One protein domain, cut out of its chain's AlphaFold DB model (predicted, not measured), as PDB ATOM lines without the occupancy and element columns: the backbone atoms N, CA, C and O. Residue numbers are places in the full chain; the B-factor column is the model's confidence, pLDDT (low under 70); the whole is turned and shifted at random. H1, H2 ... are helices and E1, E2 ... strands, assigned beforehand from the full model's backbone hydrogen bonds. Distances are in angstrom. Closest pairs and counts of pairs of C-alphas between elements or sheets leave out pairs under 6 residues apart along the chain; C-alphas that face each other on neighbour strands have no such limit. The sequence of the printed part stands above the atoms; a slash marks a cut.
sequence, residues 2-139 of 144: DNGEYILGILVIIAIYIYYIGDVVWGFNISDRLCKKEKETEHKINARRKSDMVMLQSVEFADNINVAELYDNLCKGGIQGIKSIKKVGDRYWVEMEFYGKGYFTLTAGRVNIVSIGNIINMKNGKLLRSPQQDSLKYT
ATOM      1  N   ASP A   2      20.416 -18.360 -38.385       67.00
ATOM      2  CA  ASP A   2      21.738 -18.853 -38.754       67.00
ATOM      3  C   ASP A   2      22.379 -19.551 -37.545       67.00
ATOM      4  O   ASP A   2      22.241 -19.089 -36.410       67.00
ATOM      5  N   ASN A   3      23.064 -20.675 -37.761       72.19
ATOM      6  CA  ASN A   3      23.596 -21.508 -36.672       72.19
ATOM      7  C   ASN A   3      24.569 -20.732 -35.758       72.19
ATOM      8  O   ASN A   3      24.721 -21.072 -34.585       72.19
ATOM      9  N   GLY A   4      25.191 -19.664 -36.272       71.25
ATOM     10  CA  GLY A   4      26.085 -18.785 -35.514       71.25
ATOM     11  C   GLY A   4      25.394 -17.962 -34.418       71.25
ATOM     12  O   GLY A   4      25.953 -17.816 -33.332       71.25
ATOM     13  N   GLU A   5      24.167 -17.478 -34.644       74.31
ATOM     14  CA  GLU A   5      23.417 -16.705 -33.637       74.31
ATOM     15  C   GLU A   5      22.941 -17.598 -32.480       74.31
ATOM     16  O   GLU A   5      22.945 -17.190 -31.318       74.31
ATOM     17  N   TYR A   6      22.595 -18.851 -32.789       79.12
ATOM     18  CA  TYR A   6      22.187 -19.846 -31.797       79.12
ATOM     19  C   TYR A   6      23.346 -20.241 -30.866       79.12
ATOM     20  O   TYR A   6      23.180 -20.316 -29.648       79.12
ATOM     21  N   ILE A   7      24.545 -20.432 -31.429       85.00
ATOM     22  CA  ILE A   7      25.761 -20.731 -30.658       85.00
ATOM     23  C   ILE A   7      26.128 -19.553 -29.744       85.00
ATOM     24  O   ILE A   7      26.469 -19.764 -28.578       85.00
ATOM     25  N   LEU A   8      26.004 -18.314 -30.232       84.88
ATOM     26  CA  LEU A   8      26.283 -17.117 -29.437       84.88
ATOM     27  C   LEU A   8      25.320 -16.983 -28.244       84.88
ATOM     28  O   LEU A   8      25.760 -16.693 -27.132       84.88
ATOM     29  N   GLY A   9      24.028 -17.260 -28.447       84.62
ATOM     30  CA  GLY A   9      23.028 -17.247 -27.375       84.62
ATOM     31  C   GLY A   9      23.332 -18.247 -26.253       84.62
ATOM     32  O   GLY A   9      23.231 -17.907 -25.074       84.62
ATOM     33  N   ILE A  10      23.781 -19.458 -26.601       88.94
ATOM     34  CA  ILE A  10      24.173 -20.483 -25.618       88.94
ATOM     35  C   ILE A  10      25.395 -20.034 -24.805       88.94
ATOM     36  O   ILE A  10      25.412 -20.197 -23.584       88.94
ATOM     37  N   LEU A  11      26.398 -19.428 -25.446       89.75
ATOM     38  CA  LEU A  11      27.601 -18.945 -24.757       89.75
ATOM     39  C   LEU A  11      27.290 -17.845 -23.733       89.75
ATOM     40  O   LEU A  11      27.863 -17.845 -22.643       89.75
ATOM     41  N   VAL A  12      26.351 -16.947 -24.042       91.44
ATOM     42  CA  VAL A  12      25.913 -15.888 -23.117       91.44
ATOM     43  C   VAL A  12      25.230 -16.480 -21.884       91.44
ATOM     44  O   VAL A  12      25.540 -16.084 -20.760       91.44
ATOM     45  N   ILE A  13      24.352 -17.470 -22.067       89.38
ATOM     46  CA  ILE A  13      23.671 -18.148 -20.953       89.38
ATOM     47  C   ILE A  13      24.689 -18.859 -20.051       89.38
ATOM     48  O   ILE A  13      24.607 -18.755 -18.826       89.38
ATOM     49  N   ILE A  14      25.686 -19.529 -20.640       90.81
ATOM     50  CA  ILE A  14      26.764 -20.187 -19.889       90.81
ATOM     51  C   ILE A  14      27.583 -19.161 -19.092       90.81
ATOM     52  O   ILE A  14      27.865 -19.389 -17.917       90.81
ATOM     53  N   ALA A  15      27.927 -18.016 -19.687       88.12
ATOM     54  CA  ALA A  15      28.678 -16.964 -19.000       88.12
ATOM     55  C   ALA A  15      27.909 -16.380 -17.799       88.12
ATOM     56  O   ALA A  15      28.490 -16.203 -16.726       88.12
ATOM     57  N   ILE A  16      26.598 -16.149 -17.945       89.31
ATOM     58  CA  ILE A  16      25.722 -15.694 -16.850       89.31
ATOM     59  C   ILE A  16      25.675 -16.738 -15.728       89.31
ATOM     60  O   ILE A  16      25.760 -16.389 -14.550       89.31
ATOM     61  N   TYR A  17      25.583 -18.021 -16.080       91.31
ATOM     62  CA  TYR A  17      25.539 -19.105 -15.103       91.31
ATOM     63  C   TYR A  17      26.843 -19.221 -14.298       91.31
ATOM     64  O   TYR A  17      26.810 -19.345 -13.074       91.31
ATOM     65  N   ILE A  18      27.998 -19.112 -14.966       89.56
ATOM     66  CA  ILE A  18      29.313 -19.106 -14.304       89.56
ATOM     67  C   ILE A  18      29.439 -17.902 -13.364       89.56
ATOM     68  O   ILE A  18      29.904 -18.056 -12.235       89.56
ATOM     69  N   TYR A  19      28.994 -16.722 -13.803       89.38
ATOM     70  CA  TYR A  19      28.999 -15.516 -12.977       89.38
ATOM     71  C   TYR A  19      28.154 -15.693 -11.706       89.38
ATOM     72  O   TYR A  19      28.628 -15.401 -10.609       89.38
ATOM     73  N   TYR A  20      26.948 -16.254 -11.837       88.31
ATOM     74  CA  TYR A  20      26.058 -16.503 -10.703       88.31
ATOM     75  C   TYR A  20      26.655 -17.490  -9.687       88.31
ATOM     76  O   TYR A  20      26.624 -17.236  -8.485       88.31
ATOM     77  N   ILE A  21      27.254 -18.593 -10.151       85.69
ATOM     78  CA  ILE A  21      27.935 -19.545  -9.257       85.69
ATOM     79  C   ILE A  21      29.107 -18.872  -8.537       85.69
ATOM     80  O   ILE A  21      29.295 -19.093  -7.340       85.69
ATOM     81  N   GLY A  22      29.886 -18.053  -9.247       83.62
ATOM     82  CA  GLY A  22      31.017 -17.330  -8.670       83.62
ATOM     83  C   GLY A  22      30.608 -16.443  -7.495       83.62
ATOM     84  O   GLY A  22      31.250 -16.495  -6.447       83.62
ATOM     85  N   ASP A  23      29.516 -15.690  -7.641       82.31
ATOM     86  CA  ASP A  23      28.992 -14.803  -6.597       82.31
ATOM     87  C   ASP A  23      28.520 -15.581  -5.356       82.31
ATOM     88  O   ASP A  23      28.927 -15.282  -4.230       82.31
ATOM     89  N   VAL A  24      27.766 -16.670  -5.556       82.94
ATOM     90  CA  VAL A  24      27.279 -17.536  -4.465       82.94
ATOM     91  C   VAL A  24      28.439 -18.177  -3.693       82.94
ATOM     92  O   VAL A  24      28.448 -18.183  -2.459       82.94
ATOM     93  N   VAL A  25      29.446 -18.694  -4.404       87.00
ATOM     94  CA  VAL A  25      30.640 -19.299  -3.790       87.00
ATOM     95  C   VAL A  25      31.456 -18.250  -3.031       87.00
ATOM     96  O   VAL A  25      31.947 -18.518  -1.929       87.00
ATOM     97  N   TRP A  26      31.586 -17.044  -3.584       82.38
ATOM     98  CA  TRP A  26      32.292 -15.944  -2.935       82.38
ATOM     99  C   TRP A  26      31.582 -15.489  -1.651       82.38
ATOM    100  O   TRP A  26      32.232 -15.350  -0.611       82.38
ATOM    101  N   GLY A  27      30.251 -15.367  -1.681       79.25
ATOM    102  CA  GLY A  27      29.430 -15.043  -0.510       79.25
ATOM    103  C   GLY A  27      29.541 -16.077   0.617       79.25
ATOM    104  O   GLY A  27      29.668 -15.707   1.790       79.25
ATOM    105  N   PHE A  28      29.581 -17.371   0.277       77.25
ATOM    106  CA  PHE A  28      29.789 -18.441   1.259       77.25
ATOM    107  C   PHE A  28      31.177 -18.360   1.912       77.25
ATOM    108  O   PHE A  28      31.293 -18.439   3.134       77.25
ATOM    109  N   ASN A  29      32.229 -18.125   1.121       80.44
ATOM    110  CA  ASN A  29      33.601 -18.013   1.627       80.44
ATOM    111  C   ASN A  29      33.777 -16.809   2.573       80.44
ATOM    112  O   ASN A  29      34.407 -16.925   3.623       80.44
ATOM    113  N   ILE A  30      33.191 -15.649   2.254       82.75
ATOM    114  CA  ILE A  30      33.228 -14.486   3.158       82.75
ATOM    115  C   ILE A  30      32.505 -14.799   4.468       82.75
ATOM    116  O   ILE A  30      33.051 -14.529   5.539       82.75
ATOM    117  N   SER A  31      31.314 -15.392   4.385       74.56
ATOM    118  CA  SER A  31      30.508 -15.730   5.562       74.56
ATOM    119  C   SER A  31      31.223 -16.723   6.478       74.56
ATOM    120  O   SER A  31      31.280 -16.509   7.689       74.56
ATOM    121  N   ASP A  32      31.850 -17.761   5.917       83.81
ATOM    122  CA  ASP A  32      32.629 -18.735   6.690       83.81
ATOM    123  C   ASP A  32      33.845 -18.086   7.371       83.81
ATOM    124  O   ASP A  32      34.082 -18.275   8.569       83.81
ATOM    125  N   ARG A  33      34.580 -17.218   6.657       79.25
ATOM    126  CA  ARG A  33      35.720 -16.484   7.233       79.25
ATOM    127  C   ARG A  33      35.302 -15.526   8.348       79.25
ATOM    128  O   ARG A  33      36.063 -15.367   9.306       79.25
ATOM    129  N   LEU A  34      34.142 -14.881   8.235       73.50
ATOM    130  CA  LEU A  34      33.592 -14.024   9.289       73.50
ATOM    131  C   LEU A  34      33.178 -14.853  10.506       73.50
ATOM    132  O   LEU A  34      33.638 -14.564  11.609       73.50
ATOM    133  N   CYS A  35      32.440 -15.944  10.292       74.19
ATOM    134  CA  CYS A  35      32.036 -16.881  11.343       74.19
ATOM    135  C   CYS A  35      33.246 -17.437  12.109       74.19
ATOM    136  O   CYS A  35      33.252 -17.494  13.340       74.19
ATOM    137  N   LYS A  36      34.324 -17.799  11.402       79.44
ATOM    138  CA  LYS A  36      35.560 -18.268  12.039       79.44
ATOM    139  C   LYS A  36      36.207 -17.187  12.909       79.44
ATOM    140  O   LYS A  36      36.616 -17.480  14.031       79.44
ATOM    141  N   LYS A  37      36.268 -15.942  12.423       71.25
ATOM    142  CA  LYS A  37      36.806 -14.811  13.197       71.25
ATOM    143  C   LYS A  37      35.969 -14.509  14.441       71.25
ATOM    144  O   LYS A  37      36.558 -14.267  15.489       71.25
ATOM    145  N   GLU A  38      34.640 -14.557  14.345       62.84
ATOM    146  CA  GLU A  38      33.739 -14.376  15.493       62.84
ATOM    147  C   GLU A  38      33.934 -15.467  16.550       62.84
ATOM    148  O   GLU A  38      34.102 -15.174  17.731       62.84
ATOM    149  N   LYS A  39      34.026 -16.735  16.137       70.31
ATOM    150  CA  LYS A  39      34.290 -17.838  17.073       70.31
ATOM    151  C   LYS A  39      35.642 -17.696  17.774       70.31
ATOM    152  O   LYS A  39      35.758 -17.983  18.964       70.31
ATOM    153  N   GLU A  40      36.675 -17.245  17.062       73.94
ATOM    154  CA  GLU A  40      38.001 -17.005  17.644       73.94
ATOM    155  C   GLU A  40      37.998 -15.846  18.658       73.94
ATOM    156  O   GLU A  40      38.667 -15.936  19.695       73.94
ATOM    157  N   THR A  41      37.257 -14.763  18.395       63.62
ATOM    158  CA  THR A  41      37.133 -13.639  19.337       63.62
ATOM    159  C   THR A  41      36.306 -14.025  20.560       63.62
ATOM    160  O   THR A  41      36.745 -13.766  21.682       63.62
ATOM    161  N   GLU A  42      35.181 -14.715  20.377       65.75
ATOM    162  CA  GLU A  42      34.360 -15.239  21.474       65.75
ATOM    163  C   GLU A  42      35.144 -16.193  22.369       65.75
ATOM    164  O   GLU A  42      35.102 -16.077  23.595       65.75
ATOM    165  N   HIS A  43      35.916 -17.110  21.778       69.12
ATOM    166  CA  HIS A  43      36.739 -18.040  22.545       69.12
ATOM    167  C   HIS A  43      37.767 -17.298  23.411       69.12
ATOM    168  O   HIS A  43      37.947 -17.626  24.586       69.12
ATOM    169  N   LYS A  44      38.424 -16.265  22.866       74.06
ATOM    170  CA  LYS A  44      39.377 -15.430  23.617       74.06
ATOM    171  C   LYS A  44      38.701 -14.653  24.750       74.06
ATOM    172  O   LYS A  44      39.243 -14.609  25.854       74.06
ATOM    173  N   ILE A  45      37.523 -14.077  24.506       74.88
ATOM    174  CA  ILE A  45      36.750 -13.347  25.525       74.88
ATOM    175  C   ILE A  45      36.293 -14.299  26.638       74.88
ATOM    176  O   ILE A  45      36.468 -13.997  27.818       74.88
ATOM    177  N   ASN A  46      35.785 -15.480  26.285       75.88
ATOM    178  CA  ASN A  46      35.347 -16.483  27.255       75.88
ATOM    179  C   ASN A  46      36.505 -17.038  28.091       75.88
ATOM    180  O   ASN A  46      36.333 -17.264  29.289       75.88
ATOM    181  N   ALA A  47      37.684 -17.232  27.496       77.81
ATOM    182  CA  ALA A  47      38.879 -17.637  28.233       77.81
ATOM    183  C   ALA A  47      39.295 -16.571  29.262       77.81
ATOM    184  O   ALA A  47      39.520 -16.909  30.425       77.81
ATOM    185  N   ARG A  48      39.312 -15.286  28.870       77.38
ATOM    186  CA  ARG A  48      39.584 -14.169  29.793       77.38
ATOM    187  C   ARG A  48      38.565 -14.103  30.918       77.38
ATOM    188  O   ARG A  48      38.953 -14.096  32.077       77.38
ATOM    189  N   ARG A  49      37.272 -14.161  30.596       83.25
ATOM    190  CA  ARG A  49      36.195 -14.151  31.595       83.25
ATOM    191  C   ARG A  49      36.346 -15.274  32.617       83.25
ATOM    192  O   ARG A  49      36.164 -15.038  33.806       83.25
ATOM    193  N   LYS A  50      36.679 -16.490  32.173       83.75
ATOM    194  CA  LYS A  50      36.929 -17.621  33.079       83.75
ATOM    195  C   LYS A  50      38.127 -17.355  33.992       83.75
ATOM    196  O   LYS A  50      38.004 -17.557  35.194       83.75
ATOM    197  N   SER A  51      39.241 -16.874  33.438       84.94
ATOM    198  CA  SER A  51      40.439 -16.521  34.211       84.94
ATOM    199  C   SER A  51      40.151 -15.427  35.244       84.94
ATOM    200  O   SER A  51      40.450 -15.594  36.424       84.94
ATOM    201  N   ASP A  52      39.501 -14.342  34.823       84.12
ATOM    202  CA  ASP A  52      39.142 -13.215  35.687       84.12
ATOM    203  C   ASP A  52      38.220 -13.656  36.829       84.12
ATOM    204  O   ASP A  52      38.382 -13.228  37.970       84.12
ATOM    205  N   MET A  53      37.263 -14.542  36.541       84.38
ATOM    206  CA  MET A  53      36.322 -15.043  37.539       84.38
ATOM    207  C   MET A  53      37.015 -15.904  38.598       84.38
ATOM    208  O   MET A  53      36.706 -15.758  39.778       84.38
ATOM    209  N   VAL A  54      37.993 -16.729  38.208       86.31
ATOM    210  CA  VAL A  54      38.835 -17.488  39.150       86.31
ATOM    211  C   VAL A  54      39.650 -16.543  40.039       86.31
ATOM    212  O   VAL A  54      39.724 -16.754  41.247       86.31
ATOM    213  N   MET A  55      40.212 -15.472  39.471       85.56
ATOM    214  CA  MET A  55      40.961 -14.468  40.237       85.56
ATOM    215  C   MET A  55      40.074 -13.674  41.198       85.56
ATOM    216  O   MET A  55      40.505 -13.336  42.292       85.56
ATOM    217  N   LEU A  56      38.831 -13.367  40.826       85.06
ATOM    218  CA  LEU A  56      37.900 -12.708  41.741       85.06
ATOM    219  C   LEU A  56      37.431 -13.656  42.848       85.06
ATOM    220  O   LEU A  56      37.317 -13.233  43.991       85.06
ATOM    221  N   GLN A  57      37.194 -14.931  42.533       84.12
ATOM    222  CA  GLN A  57      36.805 -15.946  43.519       84.12
ATOM    223  C   GLN A  57      37.916 -16.279  44.521       84.12
ATOM    224  O   GLN A  57      37.613 -16.765  45.606       84.12
ATOM    225  N   SER A  58      39.184 -16.018  44.189       80.88
ATOM    226  CA  SER A  58      40.300 -16.215  45.120       80.88
ATOM    227  C   SER A  58      40.417 -15.113  46.180       80.88
ATOM    228  O   SER A  58      41.226 -15.241  47.099       80.88
ATOM    229  N   VAL A  59      39.618 -14.044  46.086       81.00
ATOM    230  CA  VAL A  59      39.620 -12.928  47.039       81.00
ATOM    231  C   VAL A  59      38.433 -13.020  47.987       81.00
ATOM    232  O   VAL A  59      37.284 -13.135  47.570       81.00
ATOM    233  N   GLU A  60      38.708 -12.873  49.281       76.25
ATOM    234  CA  GLU A  60      37.664 -12.747  50.296       76.25
ATOM    235  C   GLU A  60      37.018 -11.355  50.247       76.25
ATOM    236  O   GLU A  60      37.607 -10.332  50.630       76.25
ATOM    237  N   PHE A  61      35.773 -11.315  49.776       79.69
ATOM    238  CA  PHE A  61      34.925 -10.132  49.864       79.69
ATOM    239  C   PHE A  61      34.264 -10.054  51.242       79.69
ATOM    240  O   PHE A  61      33.906 -11.063  51.836       79.69
ATOM    241  N   ALA A  62      34.109  -8.833  51.755       68.31
ATOM    242  CA  ALA A  62      33.492  -8.609  53.065       68.31
ATOM    243  C   ALA A  62      31.978  -8.896  53.081       68.31
ATOM    244  O   ALA A  62      31.426  -9.186  54.137       68.31
ATOM    245  N   ASP A  63      31.329  -8.831  51.917       68.38
ATOM    246  CA  ASP A  63      29.896  -9.052  51.746       68.38
ATOM    247  C   ASP A  63      29.654 -10.332  50.931       68.38
ATOM    248  O   ASP A  63      30.499 -10.753  50.135       68.38
ATOM    249  N   ASN A  64      28.467 -10.925  51.079       68.56
ATOM    250  CA  ASN A  64      28.034 -12.084  50.298       68.56
ATOM    251  C   ASN A  64      27.673 -11.634  48.863       68.56
ATOM    252  O   ASN A  64      26.507 -11.422  48.527       68.56
ATOM    253  N   ILE A  65      28.698 -11.365  48.049       79.44
ATOM    254  CA  ILE A  65      28.582 -10.730  46.730       79.44
ATOM    255  C   ILE A  65      28.483 -11.783  45.632       79.44
ATOM    256  O   ILE A  65      29.258 -12.737  45.576       79.44
ATOM    257  N   ASN A  66      27.584 -11.546  44.678       84.31
ATOM    258  CA  ASN A  66      27.574 -12.292  43.432       84.31
ATOM    259  C   ASN A  66      28.772 -11.877  42.558       84.31
ATOM    260  O   ASN A  66      28.752 -10.827  41.913       84.31
ATOM    261  N   VAL A  67      29.812 -12.715  42.517       83.44
ATOM    262  CA  VAL A  67      31.044 -12.460  41.748       83.44
ATOM    263  C   VAL A  67      30.767 -12.230  40.256       83.44
ATOM    264  O   VAL A  67      31.468 -11.444  39.618       83.44
ATOM    265  N   ALA A  68      29.725 -12.848  39.690       84.75
ATOM    266  CA  ALA A  68      29.363 -12.640  38.289       84.75
ATOM    267  C   ALA A  68      28.801 -11.230  38.038       84.75
ATOM    268  O   ALA A  68      29.151 -10.597  37.041       84.75
ATOM    269  N   GLU A  69      27.969 -10.721  38.952       87.12
ATOM    270  CA  GLU A  69      27.440  -9.351  38.892       87.12
ATOM    271  C   GLU A  69      28.540  -8.319  39.172       87.12
ATOM    272  O   GLU A  69      28.616  -7.278  38.513       87.12
ATOM    273  N   LEU A  70      29.437  -8.629  40.113       88.06
ATOM    274  CA  LEU A  70      30.632  -7.835  40.373       88.06
ATOM    275  C   LEU A  70      31.474  -7.697  39.100       88.06
ATOM    276  O   LEU A  70      31.786  -6.579  38.698       88.06
ATOM    277  N   TYR A  71      31.789  -8.814  38.441       87.62
ATOM    278  CA  TYR A  71      32.579  -8.814  37.214       87.62
ATOM    279  C   TYR A  71      31.927  -7.991  36.097       87.62
ATOM    280  O   TYR A  71      32.604  -7.182  35.469       87.62
ATOM    281  N   ASP A  72      30.616  -8.123  35.877       88.62
ATOM    282  CA  ASP A  72      29.904  -7.334  34.860       88.62
ATOM    283  C   ASP A  72      30.012  -5.819  35.117       88.62
ATOM    284  O   ASP A  72      30.257  -5.026  34.205       88.62
ATOM    285  N   ASN A  73      29.912  -5.400  36.381       88.62
ATOM    286  CA  ASN A  73      30.068  -3.995  36.755       88.62
ATOM    287  C   ASN A  73      31.520  -3.504  36.641       88.62
ATOM    288  O   ASN A  73      31.751  -2.374  36.205       88.62
ATOM    289  N   LEU A  74      32.502  -4.348  36.964       89.38
ATOM    290  CA  LEU A  74      33.921  -4.044  36.755       89.38
ATOM    291  C   LEU A  74      34.247  -3.886  35.264       89.38
ATOM    292  O   LEU A  74      34.906  -2.914  34.888       89.38
ATOM    293  N   CYS A  75      33.699  -4.760  34.415       87.81
ATOM    294  CA  CYS A  75      33.815  -4.677  32.961       87.81
ATOM    295  C   CYS A  75      33.295  -3.343  32.420       87.81
ATOM    296  O   CYS A  75      33.958  -2.739  31.577       87.81
ATOM    297  N   LYS A  76      32.158  -2.844  32.928       87.06
ATOM    298  CA  LYS A  76      31.631  -1.514  32.566       87.06
ATOM    299  C   LYS A  76      32.600  -0.394  32.944       87.06
ATOM    300  O   LYS A  76      32.748   0.553  32.183       87.06
ATOM    301  N   GLY A  77      33.266  -0.504  34.096       84.06
ATOM    302  CA  GLY A  77      34.296   0.441  34.549       84.06
ATOM    303  C   GLY A  77      35.644   0.323  33.821       84.06
ATOM    304  O   GLY A  77      36.523   1.159  34.042       84.06
ATOM    305  N   GLY A  78      35.804  -0.683  32.957       85.56
ATOM    306  CA  GLY A  78      37.008  -0.928  32.161       85.56
ATOM    307  C   GLY A  78      38.001  -1.921  32.772       85.56
ATOM    308  O   GLY A  78      39.075  -2.103  32.208       85.56
ATOM    309  N   ILE A  79      37.677  -2.568  33.897       86.44
ATOM    310  CA  ILE A  79      38.536  -3.601  34.491       86.44
ATOM    311  C   ILE A  79      38.238  -4.947  33.825       86.44
ATOM    312  O   ILE A  79      37.157  -5.501  34.010       86.44
ATOM    313  N   GLN A  80      39.204  -5.462  33.061       87.62
ATOM    314  CA  GLN A  80      39.158  -6.761  32.374       87.62
ATOM    315  C   GLN A  80      40.576  -7.330  32.227       87.62
ATOM    316  O   GLN A  80      41.538  -6.563  32.139       87.62
ATOM    317  N   GLY A  81      40.713  -8.657  32.142       85.06
ATOM    318  CA  GLY A  81      42.025  -9.300  32.016       85.06
ATOM    319  C   GLY A  81      42.843  -9.136  33.293       85.06
ATOM    320  O   GLY A  81      43.944  -8.583  33.271       85.06
ATOM    321  N   ILE A  82      42.258  -9.559  34.412       87.69
ATOM    322  CA  ILE A  82      42.821  -9.471  35.754       87.69
ATOM    323  C   ILE A  82      43.966 -10.474  35.855       87.69
ATOM    324  O   ILE A  82      43.761 -11.687  35.858       87.69
ATOM    325  N   LYS A  83      45.184  -9.953  35.971       86.50
ATOM    326  CA  LYS A  83      46.381 -10.754  36.213       86.50
ATOM    327  C   LYS A  83      46.531 -11.069  37.695       86.50
ATOM    328  O   LYS A  83      46.899 -12.181  38.061       86.50
ATOM    329  N   SER A  84      46.258 -10.082  38.540       85.00
ATOM    330  CA  SER A  84      46.346 -10.222  39.986       85.00
ATOM    331  C   SER A  84      45.439  -9.214  40.686       85.00
ATOM    332  O   SER A  84      45.133  -8.138  40.162       85.00
ATOM    333  N   ILE A  85      44.982  -9.583  41.879       88.31
ATOM    334  CA  ILE A  85      44.105  -8.764  42.707       88.31
ATOM    335  C   ILE A  85      44.519  -8.879  44.173       88.31
ATOM    336  O   ILE A  85      44.890  -9.951  44.650       88.31
ATOM    337  N   LYS A  86      44.465  -7.762  44.899       87.75
ATOM    338  CA  LYS A  86      44.799  -7.702  46.323       87.75
ATOM    339  C   LYS A  86      43.926  -6.696  47.051       87.75
ATOM    340  O   LYS A  86      43.802  -5.545  46.637       87.75
ATOM    341  N   LYS A  87      43.374  -7.106  48.187       86.69
ATOM    342  CA  LYS A  87      42.645  -6.214  49.090       86.69
ATOM    343  C   LYS A  87      43.624  -5.484  50.013       86.69
ATOM    344  O   LYS A  87      44.458  -6.112  50.659       86.69
ATOM    345  N   VAL A  88      43.521  -4.158  50.081       83.81
ATOM    346  CA  VAL A  88      44.280  -3.310  51.013       83.81
ATOM    347  C   VAL A  88      43.329  -2.260  51.585       83.81
ATOM    348  O   VAL A  88      42.924  -1.331  50.882       83.81
ATOM    349  N   GLY A  89      42.964  -2.418  52.859       83.31
ATOM    350  CA  GLY A  89      41.889  -1.640  53.481       83.31
ATOM    351  C   GLY A  89      40.553  -1.876  52.768       83.31
ATOM    352  O   GLY A  89      40.203  -3.018  52.468       83.31
ATOM    353  N   ASP A  90      39.856  -0.790  52.432       84.56
ATOM    354  CA  ASP A  90      38.560  -0.820  51.731       84.56
ATOM    355  C   ASP A  90      38.685  -0.874  50.198       84.56
ATOM    356  O   ASP A  90      37.699  -0.733  49.468       84.56
ATOM    357  N   ARG A  91      39.910  -1.030  49.682       88.00
ATOM    358  CA  ARG A  91      40.204  -0.995  48.246       88.00
ATOM    359  C   ARG A  91      40.708  -2.338  47.754       88.00
ATOM    360  O   ARG A  91      41.537  -2.984  48.396       88.00
ATOM    361  N   TYR A  92      40.260  -2.696  46.563       89.38
ATOM    362  CA  TYR A  92      40.717  -3.864  45.830       89.38
ATOM    363  C   TYR A  92      41.602  -3.379  44.693       89.38
ATOM    364  O   TYR A  92      41.124  -2.761  43.744       89.38
ATOM    365  N   TRP A  93      42.901  -3.611  44.828       88.62
ATOM    366  CA  TRP A  93      43.902  -3.285  43.822       88.62
ATOM    367  C   TRP A  93      43.947  -4.381  42.782       88.62
ATOM    368  O   TRP A  93      43.941  -5.558  43.133       88.62
ATOM    369  N   VAL A  94      44.005  -3.986  41.518       89.31
ATOM    370  CA  VAL A  94      43.961  -4.894  40.378       89.31
ATOM    371  C   VAL A  94      45.096  -4.543  39.428       89.31
ATOM    372  O   VAL A  94      45.245  -3.386  39.027       89.31
ATOM    373  N   GLU A  95      45.885  -5.540  39.048       88.31
ATOM    374  CA  GLU A  95      46.788  -5.445  37.908       88.31
ATOM    375  C   GLU A  95      46.139  -6.138  36.711       88.31
ATOM    376  O   GLU A  95      45.731  -7.299  36.789       88.31
ATOM    377  N   MET A  96      46.017  -5.407  35.608       87.62
ATOM    378  CA  MET A  96      45.468  -5.912  34.356       87.62
ATOM    379  C   MET A  96      46.596  -6.214  33.377       87.62
ATOM    380  O   MET A  96      47.621  -5.533  33.361       87.62
ATOM    381  N   GLU A  97      46.381  -7.199  32.514       82.31
ATOM    382  CA  GLU A  97      47.371  -7.627  31.522       82.31
ATOM    383  C   GLU A  97      47.719  -6.516  30.511       82.31
ATOM    384  O   GLU A  97      48.878  -6.373  30.131       82.31
ATOM    385  N   PHE A  98      46.737  -5.692  30.116       72.94
ATOM    386  CA  PHE A  98      46.896  -4.705  29.033       72.94
ATOM    387  C   PHE A  98      46.734  -3.242  29.466       72.94
ATOM    388  O   PHE A  98      47.327  -2.355  28.860       72.94
ATOM    389  N   TYR A  99      45.931  -2.976  30.500       71.56
ATOM    390  CA  TYR A  99      45.500  -1.618  30.875       71.56
ATOM    391  C   TYR A  99      46.237  -1.054  32.099       71.56
ATOM    392  O   TYR A  99      45.886   0.005  32.618       71.56
ATOM    393  N   GLY A 100      47.278  -1.752  32.558       83.00
ATOM    394  CA  GLY A 100      48.080  -1.351  33.706       83.00
ATOM    395  C   GLY A 100      47.370  -1.609  35.034       83.00
ATOM    396  O   GLY A 100      46.721  -2.636  35.222       83.00
ATOM    397  N   LYS A 101      47.538  -0.688  35.985       87.38
ATOM    398  CA  LYS A 101      47.046  -0.845  37.359       87.38
ATOM    399  C   LYS A 101      45.775  -0.045  37.586       87.38
ATOM    400  O   LYS A 101      45.627   1.074  37.092       87.38
ATOM    401  N   GLY A 102      44.889  -0.615  38.385       89.19
ATOM    402  CA  GLY A 102      43.656   0.015  38.809       89.19
ATOM    403  C   GLY A 102      43.263  -0.391  40.219       89.19
ATOM    404  O   GLY A 102      43.930  -1.189  40.879       89.19
ATOM    405  N   TYR A 103      42.166   0.179  40.690       90.81
ATOM    406  CA  TYR A 103      41.485  -0.305  41.876       90.81
ATOM    407  C   TYR A 103      39.982  -0.117  41.745       90.81
ATOM    408  O   TYR A 103      39.498   0.717  40.974       90.81
ATOM    409  N   PHE A 104      39.252  -0.870  42.556       90.88
ATOM    410  CA  PHE A 104      37.841  -0.632  42.787       90.88
ATOM    411  C   PHE A 104      37.512  -0.640  44.276       90.88
ATOM    412  O   PHE A 104      38.261  -1.162  45.108       90.88
ATOM    413  N   THR A 105      36.385  -0.027  44.615       90.31
ATOM    414  CA  THR A 105      35.820  -0.068  45.966       90.31
ATOM    415  C   THR A 105      34.435  -0.671  45.943       90.31
ATOM    416  O   THR A 105      33.708  -0.575  44.949       90.31
ATOM    417  N   LEU A 106      34.073  -1.275  47.067       89.06
ATOM    418  CA  LEU A 106      32.748  -1.819  47.291       89.06
ATOM    419  C   LEU A 106      32.028  -0.981  48.345       89.06
ATOM    420  O   LEU A 106      32.630  -0.501  49.303       89.06
ATOM    421  N   THR A 107      30.736  -0.763  48.154       85.75
ATOM    422  CA  THR A 107      29.862  -0.113  49.131       85.75
ATOM    423  C   THR A 107      28.552  -0.884  49.144       85.75
ATOM    424  O   THR A 107      27.889  -0.971  48.112       85.75
ATOM    425  N   ALA A 108      28.211  -1.477  50.294       81.25
ATOM    426  CA  ALA A 108      27.042  -2.344  50.463       81.25
ATOM    427  C   ALA A 108      26.958  -3.451  49.389       81.25
ATOM    428  O   ALA A 108      25.966  -3.567  48.669       81.25
ATOM    429  N   GLY A 109      28.042  -4.210  49.213       78.81
ATOM    430  CA  GLY A 109      28.117  -5.301  48.239       78.81
ATOM    431  C   GLY A 109      28.172  -4.900  46.759       78.81
ATOM    432  O   GLY A 109      28.178  -5.778  45.900       78.81
ATOM    433  N   ARG A 110      28.220  -3.603  46.420       84.00
ATOM    434  CA  ARG A 110      28.230  -3.116  45.025       84.00
ATOM    435  C   ARG A 110      29.476  -2.309  44.696       84.00
ATOM    436  O   ARG A 110      30.004  -1.604  45.551       84.00
ATOM    437  N   VAL A 111      29.907  -2.363  43.432       88.81
ATOM    438  CA  VAL A 111      30.992  -1.510  42.919       88.81
ATOM    439  C   VAL A 111      30.587  -0.052  43.058       88.81
ATOM    440  O   VAL A 111      29.555   0.366  42.540       88.81
ATOM    441  N   ASN A 112      31.410   0.723  43.756       90.19
ATOM    442  CA  ASN A 112      31.198   2.149  43.934       90.19
ATOM    443  C   ASN A 112      32.127   2.945  43.013       90.19
ATOM    444  O   ASN A 112      31.651   3.690  42.156       90.19
ATOM    445  N   ILE A 113      33.440   2.756  43.162       89.94
ATOM    446  CA  ILE A 113      34.466   3.462  42.386       89.94
ATOM    447  C   ILE A 113      35.254   2.461  41.550       89.94
ATOM    448  O   ILE A 113      35.584   1.385  42.043       89.94
ATOM    449  N   VAL A 114      35.591   2.844  40.316       91.38
ATOM    450  CA  VAL A 114      36.582   2.161  39.472       91.38
ATOM    451  C   VAL A 114      37.565   3.199  38.950       91.38
ATOM    452  O   VAL A 114      37.152   4.177  38.320       91.38
ATOM    453  N   SER A 115      38.850   2.972  39.208       89.56
ATOM    454  CA  SER A 115      39.949   3.838  38.782       89.56
ATOM    455  C   SER A 115      41.023   3.024  38.073       89.56
ATOM    456  O   SER A 115      41.464   1.996  38.588       89.56
ATOM    457  N   ILE A 116      41.448   3.481  36.899       88.56
ATOM    458  CA  ILE A 116      42.459   2.838  36.054       88.56
ATOM    459  C   ILE A 116      43.452   3.909  35.619       88.56
ATOM    460  O   ILE A 116      43.047   4.941  35.095       88.56
ATOM    461  N   GLY A 117      44.749   3.691  35.836       83.62
ATOM    462  CA  GLY A 117      45.771   4.627  35.357       83.62
ATOM    463  C   GLY A 117      45.622   6.070  35.870       83.62
ATOM    464  O   GLY A 117      45.985   7.003  35.165       83.62
ATOM    465  N   ASN A 118      45.122   6.254  37.096       85.31
ATOM    466  CA  ASN A 118      44.871   7.528  37.782       85.31
ATOM    467  C   ASN A 118      43.677   8.266  37.172       85.31
ATOM    468  O   ASN A 118      43.605   9.494  37.214       85.31
ATOM    469  N   ILE A 119      42.750   7.520  36.576       86.50
ATOM    470  CA  ILE A 119      41.534   8.044  35.985       86.50
ATOM    471  C   ILE A 119      40.359   7.261  36.558       86.50
ATOM    472  O   ILE A 119      40.253   6.046  36.396       86.50
ATOM    473  N   ILE A 120      39.458   7.973  37.223       89.19
ATOM    474  CA  ILE A 120      38.198   7.441  37.714       89.19
ATOM    475  C   ILE A 120      37.229   7.363  36.537       89.19
ATOM    476  O   ILE A 120      36.830   8.387  35.973       89.19
ATOM    477  N   ASN A 121      36.822   6.140  36.209       88.81
ATOM    478  CA  ASN A 121      35.837   5.849  35.170       88.81
ATOM    479  C   ASN A 121      34.439   5.630  35.756       88.81
ATOM    480  O   ASN A 121      33.442   5.879  35.084       88.81
ATOM    481  N   MET A 122      34.344   5.184  37.011       91.88
ATOM    482  CA  MET A 122      33.075   4.911  37.688       91.88
ATOM    483  C   MET A 122      33.062   5.526  39.085       91.88
ATOM    484  O   MET A 122      34.066   5.460  39.794       91.88
ATOM    485  N   LYS A 123      31.919   6.088  39.490       90.19
ATOM    486  CA  LYS A 123      31.676   6.604  40.843       90.19
ATOM    487  C   LYS A 123      30.211   6.396  41.229       90.19
ATOM    488  O   LYS A 123      29.330   6.555  40.385       90.19
ATOM    489  N   ASN A 124      29.932   6.058  42.488       87.31
ATOM    490  CA  ASN A 124      28.589   5.710  42.974       87.31
ATOM    491  C   ASN A 124      27.923   4.595  42.142       87.31
ATOM    492  O   ASN A 124      26.714   4.627  41.910       87.31
ATOM    493  N   GLY A 125      28.723   3.653  41.628       84.19
ATOM    494  CA  GLY A 125      28.260   2.549  40.779       84.19
ATOM    495  C   GLY A 125      27.778   2.967  39.387       84.19
ATOM    496  O   GLY A 125      27.135   2.178  38.698       84.19
ATOM    497  N   LYS A 126      28.060   4.204  38.955       87.81
ATOM    498  CA  LYS A 126      27.700   4.720  37.629       87.81
ATOM    499  C   LYS A 126      28.939   5.113  36.843       87.81
ATOM    500  O   LYS A 126      29.847   5.748  37.380       87.81
ATOM    501  N   LEU A 127      28.954   4.751  35.561       88.62
ATOM    502  CA  LEU A 127      29.991   5.186  34.633       88.62
ATOM    503  C   LEU A 127      29.929   6.709  34.478       88.62
ATOM    504  O   LEU A 127      28.853   7.285  34.286       88.62
ATOM    505  N   LEU A 128      31.077   7.362  34.575       86.44
ATOM    506  CA  LEU A 128      31.179   8.798  34.396       86.44
ATOM    507  C   LEU A 128      31.135   9.133  32.904       86.44
ATOM    508  O   LEU A 128      31.807   8.505  32.091       86.44
ATOM    509  N   ARG A 129      30.359  10.163  32.542       82.50
ATOM    510  CA  ARG A 129      30.329  10.691  31.164       82.50
ATOM    511  C   ARG A 129      31.653  11.339  30.761       82.50
ATOM    512  O   ARG A 129      31.979  11.387  29.582       82.50
ATOM    513  N   SER A 130      32.392  11.842  31.743       84.69
ATOM    514  CA  SER A 130      33.720  12.414  31.567       84.69
ATOM    515  C   SER A 130      34.634  11.799  32.623       84.69
ATOM    516  O   SER A 130      34.323  11.930  33.813       84.69
ATOM    517  N   PRO A 131      35.716  11.112  32.218       80.38
ATOM    518  CA  PRO A 131      36.660  10.535  33.162       80.38
ATOM    519  C   PRO A 131      37.253  11.623  34.061       80.38
ATOM    520  O   PRO A 131      37.537  12.732  33.607       80.38
ATOM    521  N   GLN A 132      37.405  11.320  35.347       85.44
ATOM    522  CA  GLN A 132      37.933  12.266  36.333       85.44
ATOM    523  C   GLN A 132      39.352  11.879  36.716       85.44
ATOM    524  O   GLN A 132      39.634  10.702  36.911       85.44
ATOM    525  N   GLN A 133      40.245  12.858  36.862       85.12
ATOM    526  CA  GLN A 133      41.583  12.578  37.368       85.12
ATOM    527  C   GLN A 133      41.494  12.080  38.810       85.12
ATOM    528  O   GLN A 133      40.887  12.719  39.673       85.12
ATOM    529  N   ASP A 134      42.114  10.938  39.065       81.81
ATOM    530  CA  ASP A 134      42.271  10.414  40.405       81.81
ATOM    531  C   ASP A 134      43.419  11.149  41.101       81.81
ATOM    532  O   ASP A 134      44.551  11.206  40.613       81.81
ATOM    533  N   SER A 135      43.123  11.727  42.261       75.12
ATOM    534  CA  SER A 135      44.127  12.357  43.118       75.12
ATOM    535  C   SER A 135      45.062  11.338  43.778       75.12
ATOM    536  O   SER A 135      46.127  11.709  44.274       75.12
ATOM    537  N   LEU A 136      44.672  10.058  43.818       71.38
ATOM    538  CA  LEU A 136      45.501   9.000  44.371       71.38
ATOM    539  C   LEU A 136      46.609   8.620  43.391       71.38
ATOM    540  O   LEU A 136      46.348   8.111  42.310       71.38
ATOM    541  N   LYS A 137      47.865   8.799  43.806       64.81
ATOM    542  CA  LYS A 137      49.008   8.237  43.084       64.81
ATOM    543  C   LYS A 137      49.166   6.767  43.467       64.81
ATOM    544  O   LYS A 137      49.289   6.471  44.657       64.81
ATOM    545  N   TYR A 138      49.234   5.866  42.483       62.50
ATOM    546  CA  TYR A 138      49.678   4.483  42.716       62.50
ATOM    547  C   TYR A 138      51.113   4.512  43.250       62.50
ATOM    548  O   TYR A 138      52.075   4.688  42.499       62.50
ATOM    549  N   THR A 139      51.281   4.410  44.564       54.44
ATOM    550  CA  THR A 139      52.612   4.364  45.169       54.44
ATOM    551  C   THR A 139      53.178   2.950  45.079       54.44
ATOM    552  O   THR A 139      52.454   1.961  44.977       54.44
TER     553      THR A 139
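What this domain is: This is residues 2 to 139 of the 144 residues of an uncharacterized protein of Dialister sp (UniProt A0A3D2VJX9). A small compact head, built on one strongly twisted sheet of six strands, sits at the end of a very long straight helix, H1, which sticks out from it with residues 3 to 44 like a handle. In the head the short helix H2 packs over one face of the sheet, over E4, and the last turns of H1 graze the sheet at its edge strand E1. The printed part has 138 residues with two named helices followed by six named strands, in the order H1 H2 E1 E2 E3 E4 E5 E6; the class is mixed, and the sheet is antiparallel throughout, in the order E1 E2 E3 E4 E5 E6. The whole is extended, with a radius of gyration of the C-alphas of 27.1 A and spans of 96 by 31 by 25 A, the length being made by H1.

Where its parts are: The sheet holds E1, residues 82 to 88; E2, residues 91 to 96; E3, residues 100 to 107 and 23.9 A long; E4, residues 110 to 116; E5, residues 119 to 123; and E6, residues 126 to 133. E6 bends by 91 degrees at residue 129 and ends with C-alpha 133 at (41.583, 12.578, 37.368). H2 is residues 67 to 76, 14.3 A from first to last C-alpha. H1 is residues 3 to 57, 81.5 A long, from C-alpha 3 at (23.596, -21.508, -36.672) to C-alpha 57 at (36.805, -15.946, 43.519).

How they stand to each other: The six strands form a meander, each strand the antiparallel neighbour of the one before, and each two in succession are a hairpin. Between E1 and E2, N 86 and O 93 are 2.9 A apart, within hydrogen-bond range; between E2 and E3, N 94 and O 102, 2.9 A; between E3 and E4, N 105 and O 113, 3.0 A; between E4 and E5, N 116 and O 119, 2.9 A; between E5 and E6, N 120 and O 132, 2.8 A. The edge strands E1 and E6 are apart. H2 is on the sheet at a height over the sheet of 9.6 A, the two layers being this helix and the sheet. It lies over E4, only just not over E5 as well, on which 2 of its C-alphas fall, and runs slantwise to the strands, at 40 degrees to E4 on the local plane. The closest C-alphas of H2 and E4 are those of Asn 73 and Val 111, 6.7 A apart. H1 only grazes the sheet, with residues 48 to 56; its closest C-alphas to E1 are those of Asp 52 and Ile 82, 5.2 A. H1 touches H2 with residues 53 to 57 alone, closest at the C-alphas of Leu 56 and Val 67, 6.9 A, at a steep tilt of 62 degrees, opposite ways. In H1 and H2 every O i to N i+4 pair is within hydrogen-bond range.

The domain as a whole: The C-alphas of Asp 2 and Gly 89, the two farthest apart, are 96.0 A apart. Residues 2 to 44 stand free; the body without them spans 30 by 29 by 27 A. The printed part has no cut and no long link. Mean pLDDT of the printed part is 82.6, with residue 2, residue 38, residues 41 to 43, 62 to 64 and 137 to 139 under 70.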